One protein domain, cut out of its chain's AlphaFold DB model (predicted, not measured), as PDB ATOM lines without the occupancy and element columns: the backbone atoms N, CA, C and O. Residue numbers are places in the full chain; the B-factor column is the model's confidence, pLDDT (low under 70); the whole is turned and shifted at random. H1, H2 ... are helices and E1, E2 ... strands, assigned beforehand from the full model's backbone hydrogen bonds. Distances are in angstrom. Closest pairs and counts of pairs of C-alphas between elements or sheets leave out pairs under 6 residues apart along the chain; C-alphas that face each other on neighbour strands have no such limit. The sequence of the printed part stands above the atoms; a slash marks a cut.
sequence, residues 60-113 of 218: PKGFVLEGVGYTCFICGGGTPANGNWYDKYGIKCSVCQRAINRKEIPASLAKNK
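Overview. This is residues 60 to 113 of the 218 residues of an uncharacterized protein of bacterium (UniProt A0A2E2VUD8). There is little regular structure: a long looping stretch, residues 60 to 83, leads into a small antiparallel hairpin, E1 and E2, followed by two short helices, H1 and H2. Within the stretch, residues 70 to 71 pair antiparallel with residues 78 to 79. The printed part has 54 residues, only 20 in named elements, class mixed. It is compact, radius of gyration of the C-alphas 9.9 A, spanning 26 by 23 by 18 A.

Arrangement. E1, residues 84 to 87, and E2, residues 90 to 93, form a hairpin, antiparallel at 153 degrees; N 85 and O 92, 2.8 A apart, are within hydrogen-bond range. H1, residues 94 to 101, has every O i to N i+4 pair within range; its closest C-alphas to E1 are Ser 94 and Asn 84, 5.3 A. H2, residues 107 to 110, is too short for such a pair; its C-alpha 110 is 5.9 A from that of Gly 90 in E2, their closest. H1 and H2 are close but not clearly touching, Ile 100 and Ala 107 being the closest C-alphas, 5.6 A. E1 and H2 are apart.

Along the chain. E1 begins at C-alpha 84 (-19.412, -36.346, 25.385) and measures 10.3 A, E2 10.5 A, H1 10.3 A. H2, 5.9 A, ends at C-alpha 110 (-16.522, -46.057, 32.288).

Size, cuts and confidence. The C-alphas farthest apart, Gly 67 and Glu 104, are 27.6 A apart. The printed part has no cut, and no printed residue is under 70 in pLDDT.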
ATOM      1  N   PRO A  60     -30.590 -37.852  36.387       94.12
ATOM      2  CA  PRO A  60     -29.967 -39.098  36.862       94.12
ATOM      3  C   PRO A  60     -29.438 -40.031  35.766       94.12
ATOM      4  O   PRO A  60     -28.596 -40.893  36.027       94.12
ATOM      5  N   LYS A  61     -29.930 -39.883  34.529       93.88
ATOM      6  CA  LYS A  61     -29.456 -40.645  33.359       93.88
ATOM      7  C   LYS A  61     -28.152 -40.091  32.768       93.88
ATOM      8  O   LYS A  61     -27.553 -40.749  31.919       93.88
ATOM      9  N   GLY A  62     -27.709 -38.927  33.232       95.75
ATOM     10  CA  GLY A  62     -26.551 -38.210  32.720       95.75
ATOM     11  C   GLY A  62     -26.917 -37.036  31.818       95.75
ATOM     12  O   GLY A  62     -28.087 -36.782  31.533       95.75
ATOM     13  N   PHE A  63     -25.891 -36.305  31.398       95.75
ATOM     14  CA  PHE A  63     -25.991 -35.100  30.583       95.75
ATOM     15  C   PHE A  63     -24.700 -34.866  29.787       95.75
ATOM     16  O   PHE A  63     -23.657 -35.463  30.054       95.75
ATOM     17  N   VAL A  64     -24.765 -33.963  28.811       95.19
ATOM     18  CA  VAL A  64     -23.602 -33.488  28.050       95.19
ATOM     19  C   VAL A  64     -22.857 -32.426  28.864       95.19
ATOM     20  O   VAL A  64     -23.480 -31.501  29.399       95.19
ATOM     21  N   LEU A  65     -21.533 -32.554  28.969       92.12
ATOM     22  CA  LEU A  65     -20.668 -31.525  29.546       92.12
ATOM     23  C   LEU A  65     -20.420 -30.417  28.527       92.12
ATOM     24  O   LEU A  65     -20.114 -30.684  27.363       92.12
ATOM     25  N   GLU A  66     -20.505 -29.181  29.008       88.12
ATOM     26  CA  GLU A  66     -20.126 -27.988  28.258       88.12
ATOM     27  C   GLU A  66     -18.601 -27.939  28.072       88.12
ATOM     28  O   GLU A  66     -17.839 -28.321  28.966       88.12
ATOM     29  N   GLY A  67     -18.161 -27.471  26.901       84.25
ATOM     30  CA  GLY A  67     -16.748 -27.327  26.548       84.25
ATOM     31  C   GLY A  67     -16.203 -28.407  25.607       84.25
ATOM     32  O   GLY A  67     -16.931 -29.244  25.066       84.25
ATOM     33  N   VAL A  68     -14.889 -28.351  25.394       83.62
ATOM     34  CA  VAL A  68     -14.108 -29.246  24.526       83.62
ATOM     35  C   VAL A  68     -12.893 -29.782  25.284       83.62
ATOM     36  O   VAL A  68     -12.572 -29.302  26.365       83.62
ATOM     37  N   GLY A  69     -12.203 -30.775  24.719       84.69
ATOM     38  CA  GLY A  69     -10.937 -31.270  25.276       84.69
ATOM     39  C   GLY A  69     -11.083 -32.356  26.342       84.69
ATOM     40  O   GLY A  69     -10.088 -32.791  26.918       84.69
ATOM     41  N   TYR A  70     -12.294 -32.854  26.589       92.12
ATOM     42  CA  TYR A  70     -12.450 -34.014  27.453       92.12
ATOM     43  C   TYR A  70     -12.000 -35.313  26.775       92.12
ATOM     44  O   TYR A  70     -12.011 -35.441  25.551       92.12
ATOM     45  N   THR A  71     -11.653 -36.309  27.591       94.69
ATOM     46  CA  THR A  71     -11.209 -37.629  27.135       94.69
ATOM     47  C   THR A  71     -12.197 -38.704  27.570       94.69
ATOM     48  O   THR A  71     -12.571 -38.785  28.737       94.69
ATOM     49  N   CYS A  72     -12.612 -39.562  26.641       95.75
ATOM     50  CA  CYS A  72     -13.464 -40.703  26.952       95.75
ATOM     51  C   CYS A  72     -12.716 -41.716  27.827       95.75
ATOM     52  O   CYS A  72     -11.680 -42.241  27.420       95.75
ATOM     53  N   PHE A  73     -13.281 -42.082  28.980       95.88
ATOM     54  CA  PHE A  73     -12.638 -43.032  29.891       95.88
ATOM     55  C   PHE A  73     -12.459 -44.440  29.285       95.88
ATOM     56  O   PHE A  73     -11.511 -45.153  29.619       95.88
ATOM     57  N   ILE A  74     -13.356 -44.833  28.371       96.81
ATOM     58  CA  ILE A  74     -13.378 -46.168  27.756       96.81
ATOM     59  C   ILE A  74     -12.386 -46.271  26.593       96.81
ATOM     60  O   ILE A  74     -11.541 -47.160  26.584       96.81
ATOM     61  N   CYS A  75     -12.485 -45.392  25.594       95.19
ATOM     62  CA  CYS A  75     -11.663 -45.505  24.385       95.19
ATOM     63  C   CYS A  75     -10.413 -44.617  24.392       95.19
ATOM     64  O   CYS A  75      -9.569 -44.777  23.520       95.19
ATOM     65  N   GLY A  76     -10.294 -43.672  25.332       93.94
ATOM     66  CA  GLY A  76      -9.202 -42.693  25.364       93.94
ATOM     67  C   GLY A  76      -9.279 -41.618  24.274       93.94
ATOM     68  O   GLY A  76      -8.418 -40.750  24.222       93.94
ATOM     69  N   GLY A  77     -10.295 -41.650  23.408       92.19
ATOM     70  CA  GLY A  77     -10.491 -40.635  22.377       92.19
ATOM     71  C   GLY A  77     -10.954 -39.302  22.965       92.19
ATOM     72  O   GLY A  77     -11.778 -39.279  23.887       92.19
ATOM     73  N   GLY A  78     -10.458 -38.204  22.396       91.88
ATOM     74  CA  GLY A  78     -10.953 -36.862  22.688       91.88
ATOM     75  C   GLY A  78     -12.416 -36.700  22.273       91.88
ATOM     76  O   GLY A  78     -12.868 -37.293  21.289       91.88
ATOM     77  N   THR A  79     -13.173 -35.910  23.027       89.44
ATOM     78  CA  THR A  79     -14.572 -35.613  22.718       89.44
ATOM     79  C   THR A  79     -14.698 -34.187  22.176       89.44
ATOM     80  O   THR A  79     -14.328 -33.248  22.891       89.44
ATOM     81  N   PRO A  80     -15.236 -33.993  20.958       85.56
ATOM     82  CA  PRO A  80     -15.558 -32.658  20.464       85.56
ATOM     83  C   PRO A  80     -16.706 -32.039  21.278       85.56
ATOM     84  O   PRO A  80     -17.324 -32.714  22.113       85.56
ATOM     85  N   ALA A  81     -17.013 -30.765  21.015       86.50
ATOM     86  CA  ALA A  81     -18.166 -30.089  21.608       86.50
ATOM     87  C   ALA A  81     -19.430 -30.932  21.390       86.50
ATOM     88  O   ALA A  81     -19.662 -31.444  20.294       86.50
ATOM     89  N   ASN A  82     -20.219 -31.126  22.447       86.50
ATOM     90  CA  ASN A  82     -21.422 -31.970  22.453       86.50
ATOM     91  C   ASN A  82     -21.197 -33.467  22.133       86.50
ATOM     92  O   ASN A  82     -22.149 -34.240  22.055       86.50
ATOM     93  N   GLY A  83     -19.945 -33.908  21.986       90.38
ATOM     94  CA  GLY A  83     -19.570 -35.292  21.684       90.38
ATOM     95  C   GLY A  83     -19.335 -36.170  22.914       90.38
ATOM     96  O   GLY A  83     -18.853 -37.300  22.774       90.38
ATOM     97  N   ASN A  84     -19.631 -35.664  24.113       94.56
ATOM     98  CA  ASN A  84     -19.412 -36.346  25.385       94.56
ATOM     99  C   ASN A  84     -20.730 -36.638  26.120       94.56
ATOM    100  O   ASN A  84     -21.765 -36.037  25.850       94.56
ATOM    101  N   TRP A  85     -20.663 -37.574  27.058       96.19
ATOM    102  CA  TRP A  85     -21.728 -37.902  27.989       96.19
ATOM    103  C   TRP A  85     -21.131 -38.145  29.373       96.19
ATOM    104  O   TRP A  85     -20.160 -38.897  29.512       96.19
ATOM    105  N   TYR A  86     -21.724 -37.530  30.390       95.88
ATOM    106  CA  TYR A  86     -21.371 -37.702  31.792       95.88
ATOM    107  C   TYR A  86     -22.559 -38.279  32.552       95.88
ATOM    108  O   TYR A  86     -23.662 -37.747  32.489       95.88
ATOM    109  N   ASP A  87     -22.340 -39.371  33.275       96.12
ATOM    110  CA  ASP A  87     -23.319 -39.973  34.181       96.12
ATOM    111  C   ASP A  87     -22.612 -40.443  35.466       96.12
ATOM    112  O   ASP A  87     -21.424 -40.190  35.661       96.12
ATOM    113  N   LYS A  88     -23.309 -41.189  36.332       95.12
ATOM    114  CA  LYS A  88     -22.741 -41.738  37.580       95.12
ATOM    115  C   LYS A  88     -21.507 -42.644  37.411       95.12
ATOM    116  O   LYS A  88     -20.854 -42.986  38.398       95.12
ATOM    117  N   TYR A  89     -21.225 -43.111  36.195       95.81
ATOM    118  CA  TYR A  89     -20.041 -43.902  35.869       95.81
ATOM    119  C   TYR A  89     -18.896 -43.051  35.322       95.81
ATOM    120  O   TYR A  89     -17.831 -43.602  35.089       95.81
ATOM    121  N   GLY A  90     -19.094 -41.749  35.125       93.81
ATOM    122  CA  GLY A  90     -18.089 -40.832  34.612       93.81
ATOM    123  C   GLY A  90     -18.218 -40.562  33.115       93.81
ATOM    124  O   GLY A  90     -19.205 -40.912  32.454       93.81
ATOM    125  N   ILE A  91     -17.196 -39.897  32.589       94.75
ATOM    126  CA  ILE A  91     -17.189 -39.330  31.246       94.75
ATOM    127  C   ILE A  91     -16.887 -40.350  30.146       94.75
ATOM    128  O   ILE A  91     -16.027 -41.226  30.264       94.75
ATOM    129  N   LYS A  92     -17.583 -40.208  29.022       95.88
ATOM    130  CA  LYS A  92     -17.435 -41.053  27.836       95.88
ATOM    131  C   LYS A  92     -17.815 -40.289  26.577       95.88
ATOM    132  O   LYS A  92     -18.546 -39.308  26.637       95.88
ATOM    133  N   CYS A  93     -17.319 -40.731  25.427       95.62
ATOM    134  CA  CYS A  93     -17.770 -40.205  24.144       95.62
ATOM    135  C   CYS A  93     -19.169 -40.737  23.806       95.62
ATOM    136  O   CYS A  93     -19.586 -41.796  24.290       95.62
ATOM    137  N   SER A  94     -19.867 -40.035  22.918       94.06
ATOM    138  CA  SER A  94     -21.203 -40.417  22.449       94.06
ATOM    139  C   SER A  94     -21.247 -41.830  21.847       94.06
ATOM    140  O   SER A  94     -22.202 -42.567  22.086       94.06
ATOM    141  N   VAL A  95     -20.188 -42.263  21.153       95.44
ATOM    142  CA  VAL A  95     -20.072 -43.623  20.593       95.44
ATOM    143  C   VAL A  95     -20.078 -44.683  21.702       95.44
ATOM    144  O   VAL A  95     -20.853 -45.635  21.652       95.44
ATOM    145  N   CYS A  96     -19.263 -44.497  22.746       96.94
ATOM    146  CA  CYS A  96     -19.216 -45.414  23.887       96.94
ATOM    147  C   CYS A  96     -20.510 -45.366  24.717       96.94
ATOM    148  O   CYS A  96     -20.956 -46.405  25.203       96.94
ATOM    149  N   GLN A  97     -21.149 -44.196  24.842       96.25
ATOM    150  CA  GLN A  97     -22.472 -44.093  25.463       96.25
ATOM    151  C   GLN A  97     -23.519 -44.906  24.696       96.25
ATOM    152  O   GLN A  97     -24.288 -45.651  25.301       96.25
ATOM    153  N   ARG A  98     -23.543 -44.813  23.361       95.44
ATOM    154  CA  ARG A  98     -24.462 -45.609  22.535       95.44
ATOM    155  C   ARG A  98     -24.214 -47.108  22.691       95.44
ATOM    156  O   ARG A  98     -25.178 -47.855  22.814       95.44
ATOM    157  N   ALA A  99     -22.957 -47.540  22.772       96.62
ATOM    158  CA  ALA A  99     -22.608 -48.941  23.025       96.62
ATOM    159  C   ALA A  99     -23.161 -49.454  24.369       96.62
ATOM    160  O   ALA A  99     -23.668 -50.573  24.455       96.62
ATOM    161  N   ILE A 100     -23.126 -48.615  25.411       96.62
ATOM    162  CA  ILE A 100     -23.747 -48.909  26.710       96.62
ATOM    163  C   ILE A 100     -25.270 -49.001  26.577       96.62
ATOM    164  O   ILE A 100     -25.867 -49.959  27.067       96.62
ATOM    165  N   ASN A 101     -25.900 -48.050  25.881       95.38
ATOM    166  CA  ASN A 101     -27.351 -48.052  25.662       95.38
ATOM    167  C   ASN A 101     -27.813 -49.310  24.906       95.38
ATOM    168  O   ASN A 101     -28.834 -49.898  25.257       95.38
ATOM    169  N   ARG A 102     -27.026 -49.766  23.919       95.19
ATOM    170  CA  ARG A 102     -27.245 -51.015  23.168       95.19
ATOM    171  C   ARG A 102     -26.832 -52.280  23.929       95.19
ATOM    172  O   ARG A 102     -26.975 -53.377  23.404       95.19
ATOM    173  N   LYS A 103     -26.338 -52.148  25.167       95.12
ATOM    174  CA  LYS A 103     -25.873 -53.250  26.030       95.12
ATOM    175  C   LYS A 103     -24.717 -54.072  25.435       95.12
ATOM    176  O   LYS A 103     -24.478 -55.197  25.870       95.12
ATOM    177  N   GLU A 104     -23.954 -53.506  24.498       94.81
ATOM    178  CA  GLU A 104     -22.741 -54.132  23.946       94.81
ATOM    179  C   GLU A 104     -21.659 -54.270  25.027       94.81
ATOM    180  O   GLU A 104     -20.932 -55.268  25.090       94.81
ATOM    181  N   ILE A 105     -21.591 -53.269  25.911       96.56
ATOM    182  CA  ILE A 105     -20.690 -53.200  27.060       96.56
ATOM    183  C   ILE A 105     -21.419 -52.667  28.307       96.56
ATOM    184  O   ILE A 105     -22.352 -51.874  28.186       96.56
ATOM    185  N   PRO A 106     -21.013 -53.067  29.526       96.25
ATOM    186  CA  PRO A 106     -21.607 -52.536  30.747       96.25
ATOM    187  C   PRO A 106     -21.120 -51.112  31.042       96.25
ATOM    188  O   PRO A 106     -19.953 -50.778  30.848       96.25
ATOM    189  N   ALA A 107     -21.996 -50.283  31.611       96.06
ATOM    190  CA  ALA A 107     -21.668 -48.898  31.959       96.06
ATOM    191  C   ALA A 107     -20.521 -48.774  32.980       96.06
ATOM    192  O   ALA A 107     -19.762 -47.807  32.955       96.06
ATOM    193  N   SER A 108     -20.332 -49.793  33.827       95.62
ATOM    194  CA  SER A 108     -19.256 -49.847  34.822       95.62
ATOM    195  C   SER A 108     -17.847 -49.769  34.223       95.62
ATOM    196  O   SER A 108     -16.912 -49.409  34.942       95.62
ATOM    197  N   LEU A 109     -17.669 -50.065  32.926       96.06
ATOM    198  CA  LEU A 109     -16.366 -49.914  32.265       96.06
ATOM    199  C   LEU A 109     -15.906 -48.451  32.210       96.06
ATOM    200  O   LEU A 109     -14.702 -48.215  32.195       96.06
ATOM    201  N   ALA A 110     -16.835 -47.487  32.240       95.81
ATOM    202  CA  ALA A 110     -16.522 -46.057  32.288       95.81
ATOM    203  C   ALA A 110     -15.974 -45.587  33.651       95.81
ATOM    204  O   ALA A 110     -15.513 -44.458  33.744       95.81
ATOM    205  N   LYS A 111     -15.994 -46.451  34.678       94.50
ATOM    206  CA  LYS A 111     -15.511 -46.146  36.035       94.50
ATOM    207  C   LYS A 111     -14.319 -47.004  36.459       94.50
ATOM    208  O   LYS A 111     -13.453 -46.543  37.190       94.50
ATOM    209  N   ASN A 112     -14.275 -48.269  36.034       94.38
ATOM    210  CA  ASN A 112     -13.271 -49.232  36.493       94.38
ATOM    211  C   ASN A 112     -12.396 -49.745  35.338       94.38
ATOM    212  O   ASN A 112     -12.732 -50.739  34.684       94.38
ATOM    213  N   LYS A 113     -11.241 -49.098  35.135       92.88
ATOM    214  CA  LYS A 113     -10.250 -49.455  34.101       92.88
ATOM    215  C   LYS A 113      -9.435 -50.716  34.420       92.88
ATOM    216  O   LYS A 113      -8.798 -51.274  33.530       92.88
TER     217      LYS A 113